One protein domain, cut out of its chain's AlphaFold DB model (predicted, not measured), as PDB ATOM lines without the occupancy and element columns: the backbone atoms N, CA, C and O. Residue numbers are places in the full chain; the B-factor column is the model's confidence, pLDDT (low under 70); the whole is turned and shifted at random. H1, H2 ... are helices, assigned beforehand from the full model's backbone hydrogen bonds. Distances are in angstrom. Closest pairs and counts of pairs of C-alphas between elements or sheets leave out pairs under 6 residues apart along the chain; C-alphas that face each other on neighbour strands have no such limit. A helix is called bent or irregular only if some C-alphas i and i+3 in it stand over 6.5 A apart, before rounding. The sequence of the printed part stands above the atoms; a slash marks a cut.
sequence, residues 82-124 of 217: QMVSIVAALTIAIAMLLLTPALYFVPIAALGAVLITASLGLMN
ATOM      1  N   GLN A  82      86.849 127.350 129.036       89.25
ATOM      2  CA  GLN A  82      88.186 127.159 129.610       89.25
ATOM      3  C   GLN A  82      88.442 125.725 130.104       89.25
ATOM      4  O   GLN A  82      89.588 125.357 130.360       89.25
ATOM      5  N   MET A  83      87.405 124.877 130.173       93.25
ATOM      6  CA  MET A  83      87.566 123.456 130.492       93.25
ATOM      7  C   MET A  83      88.469 122.741 129.488       93.25
ATOM      8  O   MET A  83      89.145 121.791 129.871       93.25
ATOM      9  N   VAL A  84      88.542 123.213 128.236       92.88
ATOM     10  CA  VAL A  84      89.456 122.625 127.246       92.88
ATOM     11  C   VAL A  84      90.911 122.745 127.703       92.88
ATOM     12  O   VAL A  84      91.657 121.773 127.625       92.88
ATOM     13  N   SER A  85      91.299 123.893 128.262       91.00
ATOM     14  CA  SER A  85      92.646 124.117 128.795       91.00
ATOM     15  C   SER A  85      92.947 123.214 129.994       91.00
ATOM     16  O   SER A  85      94.056 122.696 130.104       91.00
ATOM     17  N   ILE A  86      91.958 122.971 130.862       94.12
ATOM     18  CA  ILE A  86      92.097 122.068 132.018       94.12
ATOM     19  C   ILE A  86      92.271 120.619 131.552       94.12
ATOM     20  O   ILE A  86      93.186 119.932 132.005       94.12
ATOM     21  N   VAL A  87      91.435 120.160 130.617       94.56
ATOM     22  CA  VAL A  87      91.539 118.807 130.046       94.56
ATOM     23  C   VAL A  87      92.876 118.630 129.330       94.56
ATOM     24  O   VAL A  87      93.530 117.603 129.510       94.56
ATOM     25  N   ALA A  88      93.329 119.634 128.576       92.31
ATOM     26  CA  ALA A  88      94.639 119.618 127.935       92.31
ATOM     27  C   ALA A  88      95.775 119.524 128.967       92.31
ATOM     28  O   ALA A  88      96.654 118.677 128.821       92.31
ATOM     29  N   ALA A  89      95.740 120.333 130.031       92.25
ATOM     30  CA  ALA A  89      96.740 120.296 131.097       92.25
ATOM     31  C   ALA A  89      96.789 118.929 131.800       92.25
ATOM     32  O   ALA A  89      97.871 118.373 131.985       92.25
ATOM     33  N   LEU A  90      95.628 118.349 132.124       95.44
ATOM     34  CA  LEU A  90      95.541 117.024 132.738       95.44
ATOM     35  C   LEU A  90      96.058 115.930 131.795       95.44
ATOM     36  O   LEU A  90      96.800 115.049 132.218       95.44
ATOM     37  N   THR A  91      95.718 116.014 130.508       94.50
ATOM     38  CA  THR A  91      96.192 115.067 129.489       94.50
ATOM     39  C   THR A  91      97.713 115.116 129.360       94.50
ATOM     40  O   THR A  91      98.356 114.069 129.328       94.50
ATOM     41  N   ILE A  92      98.302 116.317 129.352       92.19
ATOM     42  CA  ILE A  92      99.760 116.498 129.338       92.19
ATOM     43  C   ILE A  92     100.381 115.918 130.613       92.19
ATOM     44  O   ILE A  92     101.356 115.180 130.518       92.19
ATOM     45  N   ALA A  93      99.809 116.184 131.791       92.75
ATOM     46  CA  ALA A  93     100.313 115.642 133.054       92.75
ATOM     47  C   ALA A  93     100.292 114.102 133.074       92.75
ATOM     48  O   ALA A  93     101.288 113.472 133.427       92.75
ATOM     49  N   ILE A  94      99.192 113.490 132.627       94.31
ATOM     50  CA  ILE A  94      99.053 112.032 132.505       94.31
ATOM     51  C   ILE A  94     100.068 111.472 131.500       94.31
ATOM     52  O   ILE A  94     100.736 110.479 131.788       94.31
ATOM     53  N   ALA A  95     100.223 112.118 130.340       92.56
ATOM     54  CA  ALA A  95     101.199 111.715 129.333       92.56
ATOM     55  C   ALA A  95     102.635 111.811 129.867       92.56
ATOM     56  O   ALA A  95     103.435 110.912 129.637       92.56
ATOM     57  N   MET A  96     102.973 112.842 130.639       89.81
ATOM     58  CA  MET A  96     104.291 112.913 131.270       89.81
ATOM     59  C   MET A  96     104.473 111.808 132.315       89.81
ATOM     60  O   MET A  96     105.522 111.180 132.351       89.81
ATOM     61  N   LEU A  97     103.471 111.478 133.126       91.19
ATOM     62  CA  LEU A  97     103.628 110.432 134.145       91.19
ATOM     63  C   LEU A  97     103.730 109.014 133.556       91.19
ATOM     64  O   LEU A  97     104.519 108.210 134.042       91.19
ATOM     65  N   LEU A  98     102.956 108.704 132.510       92.69
ATOM     66  CA  LEU A  98     102.864 107.350 131.944       92.69
ATOM     67  C   LEU A  98     103.759 107.133 130.720       92.69
ATOM     68  O   LEU A  98     104.298 106.045 130.528       92.69
ATOM     69  N   LEU A  99     103.898 108.152 129.869       89.88
ATOM     70  CA  LEU A  99     104.533 108.051 128.554       89.88
ATOM     71  C   LEU A  99     105.975 108.575 128.529       89.88
ATOM     72  O   LEU A  99     106.627 108.422 127.500       89.88
ATOM     73  N   THR A 100     106.520 109.113 129.629       87.12
ATOM     74  CA  THR A 100     107.950 109.491 129.723       87.12
ATOM     75  C   THR A 100     108.917 108.441 129.148       87.12
ATOM     76  O   THR A 100     109.764 108.825 128.339       87.12
ATOM     77  N   PRO A 101     108.813 107.130 129.465       85.38
ATOM     78  CA  PRO A 101     109.724 106.135 128.887       85.38
ATOM     79  C   PRO A 101     109.571 105.977 127.367       85.38
ATOM     80  O   PRO A 101     110.545 105.672 126.687       85.38
ATOM     81  N   ALA A 102     108.380 106.218 126.810       85.88
ATOM     82  CA  ALA A 102     108.165 106.207 125.365       85.88
ATOM     83  C   ALA A 102     108.695 107.490 124.699       85.88
ATOM     84  O   ALA A 102     109.288 107.421 123.622       85.88
ATOM     85  N   LEU A 103     108.537 108.649 125.353       84.00
ATOM     86  CA  LEU A 103     109.041 109.937 124.864       84.00
ATOM     87  C   LEU A 103     110.568 109.949 124.713       84.00
ATOM     88  O   LEU A 103     111.078 110.657 123.850       84.00
ATOM     89  N   TYR A 104     111.287 109.140 125.497       85.88
ATOM     90  CA  TYR A 104     112.741 109.001 125.383       85.88
ATOM     91  C   TYR A 104     113.199 108.566 123.980       85.88
ATOM     92  O   TYR A 104     114.259 108.979 123.517       85.88
ATOM     93  N   PHE A 105     112.395 107.765 123.278       90.56
ATOM     94  CA  PHE A 105     112.739 107.259 121.948       90.56
ATOM     95  C   PHE A 105     112.396 108.227 120.812       90.56
ATOM     96  O   PHE A 105     112.667 107.917 119.652       90.56
ATOM     97  N   VAL A 106     111.796 109.383 121.109       88.62
ATOM     98  CA  VAL A 106     111.416 110.354 120.082       88.62
ATOM     99  C   VAL A 106     112.682 111.003 119.510       88.62
ATOM    100  O   VAL A 106     113.397 111.698 120.236       88.62
ATOM    101  N   PRO A 107     112.975 110.834 118.206       92.31
ATOM    102  CA  PRO A 107     114.161 111.431 117.612       92.31
ATOM    103  C   PRO A 107     114.058 112.957 117.613       92.31
ATOM    104  O   PRO A 107     113.036 113.519 117.213       92.31
ATOM    105  N   ILE A 108     115.156 113.640 117.944       92.62
ATOM    106  CA  ILE A 108     115.245 115.111 117.879       92.62
ATOM    107  C   ILE A 108     114.881 115.619 116.471       92.62
ATOM    108  O   ILE A 108     114.239 116.658 116.330       92.62
ATOM    109  N   ALA A 109     115.209 114.851 115.425       93.69
ATOM    110  CA  ALA A 109     114.842 115.163 114.045       93.69
ATOM    111  C   ALA A 109     113.319 115.231 113.818       93.69
ATOM    112  O   ALA A 109     112.853 116.095 113.079       93.69
ATOM    113  N   ALA A 110     112.535 114.368 114.476       92.81
ATOM    114  CA  ALA A 110     111.077 114.395 114.374       92.81
ATOM    115  C   ALA A 110     110.500 115.654 115.042       92.81
ATOM    116  O   ALA A 110     109.642 116.317 114.463       92.81
ATOM    117  N   LEU A 111     111.028 116.037 116.212       88.25
ATOM    118  CA  LEU A 111     110.657 117.290 116.880       88.25
ATOM    119  C   LEU A 111     111.012 118.510 116.017       88.25
ATOM    120  O   LEU A 111     110.193 119.413 115.859       88.25
ATOM    121  N   GLY A 112     112.199 118.509 115.404       91.44
ATOM    122  CA  GLY A 112     112.626 119.556 114.476       91.44
ATOM    123  C   GLY A 112     111.708 119.678 113.257       91.44
ATOM    124  O   GLY A 112     111.304 120.786 112.910       91.44
ATOM    125  N   ALA A 113     111.316 118.555 112.648       92.00
ATOM    126  CA  ALA A 113     110.376 118.549 111.528       92.00
ATOM    127  C   ALA A 113     109.026 119.172 111.916       92.00
ATOM    128  O   ALA A 113     108.523 120.034 111.197       92.00
ATOM    129  N   VAL A 114     108.487 118.819 113.088       89.06
ATOM    130  CA  VAL A 114     107.244 119.409 113.612       89.06
ATOM    131  C   VAL A 114     107.383 120.923 113.804       89.06
ATOM    132  O   VAL A 114     106.493 121.669 113.393       89.06
ATOM    133  N   LEU A 115     108.497 121.398 114.372       86.06
ATOM    134  CA  LEU A 115     108.748 122.833 114.558       86.06
ATOM    135  C   LEU A 115     108.864 123.586 113.227       86.06
ATOM    136  O   LEU A 115     108.313 124.680 113.101       86.06
ATOM    137  N   ILE A 116     109.531 123.009 112.223       89.88
ATOM    138  CA  ILE A 116     109.637 123.601 110.881       89.88
ATOM    139  C   ILE A 116     108.254 123.686 110.233       89.88
ATOM    140  O   ILE A 116     107.871 124.753 109.759       89.88
ATOM    141  N   THR A 117     107.475 122.602 110.252       85.88
ATOM    142  CA  THR A 117     106.119 122.591 109.686       85.88
ATOM    143  C   THR A 117     105.206 123.601 110.382       85.88
ATOM    144  O   THR A 117     104.496 124.344 109.705       85.88
ATOM    145  N   ALA A 118     105.258 123.691 111.714       79.25
ATOM    146  CA  ALA A 118     104.496 124.684 112.469       79.25
ATOM    147  C   ALA A 118     104.919 126.119 112.116       79.25
ATOM    148  O   ALA A 118     104.065 126.976 111.896       79.25
ATOM    149  N   SER A 119     106.226 126.369 111.997       81.25
ATOM    150  CA  SER A 119     106.767 127.688 111.648       81.25
ATOM    151  C   SER A 119     106.354 128.116 110.239       81.25
ATOM    152  O   SER A 119     105.918 129.247 110.050       81.25
ATOM    153  N   LEU A 120     106.413 127.204 109.261       84.12
ATOM    154  CA  LEU A 120     105.949 127.459 107.893       84.12
ATOM    155  C   LEU A 120     104.452 127.786 107.849       84.12
ATOM    156  O   LEU A 120     104.048 128.665 107.092       84.12
ATOM    157  N   GLY A 121     103.641 127.135 108.687       74.56
ATOM    158  CA  GLY A 121     102.209 127.426 108.807       74.56
ATOM    159  C   GLY A 121     101.894 128.805 109.401       74.56
ATOM    160  O   GLY A 121     100.832 129.357 109.124       74.56
ATOM    161  N   LEU A 122     102.808 129.381 110.188       73.56
ATOM    162  CA  LEU A 122     102.672 130.726 110.759       73.56
ATOM    163  C   LEU A 122     103.159 131.834 109.810       73.56
ATOM    164  O   LEU A 122     102.822 133.004 110.002       73.56
ATOM    165  N   MET A 123     103.941 131.501 108.778       80.44
ATOM    166  CA  MET A 123     104.452 132.486 107.824       80.44
ATOM    167  C   MET A 123     103.345 132.997 106.895       80.44
ATOM    168  O   MET A 123     102.920 132.319 105.962       80.44
ATOM    169  N   ASN A 124     102.924 134.247 107.095       79.56
ATOM    170  CA  ASN A 124     101.939 134.904 106.239       79.56
ATOM    171  C   ASN A 124     102.602 135.818 105.193       79.56
ATOM    172  O   ASN A 124     102.721 137.034 105.367       79.56
TER     173      ASN A 124
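What this domain is: This is residues 82 to 124 of the 217 residues of the protein "SulP family inorganic anion transporter" of Deefgea sp. CFH1-16 (UniProt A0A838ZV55). Two helices form the legs of a wide, flat, open arch, with empty space between them; the last part of H1, past a kink, and the link to H2 make its top. The printed part has 43 residues with two named helices, H1 then H2, and no named strand; the class is all helix. It is only just extended, close to loose, with a radius of gyration of the C-alphas of 13.8 A and spans of 33 by 32 by 5 A.

How they stand to each other: H1, residues 83 to 103, has a kink of 58 degrees near residue 97. It is irregular: C-alphas 98 and 101 are 7.6 A apart. A tight link of 4 residues joins it to H2, residues 108 to 122. H1 and H2 are apart, with no C-alpha of the one within 8 A of the other. In H2 every O i to N i+4 pair is within hydrogen-bond range, in H1 14 of 17.

Where its parts are: H1 begins at C-alpha 83 (87.566, 123.456, 130.492) and measures 26.0 A from first to last C-alpha. H2 measures 21.3 A and ends at C-alpha 122 (102.672, 130.726, 110.759).

The domain as a whole: The two C-alphas farthest apart, of Leu 98 and Asn 124, are 37.7 A apart. The printed part has no cut, and no printed residue is under 70 in pLDDT.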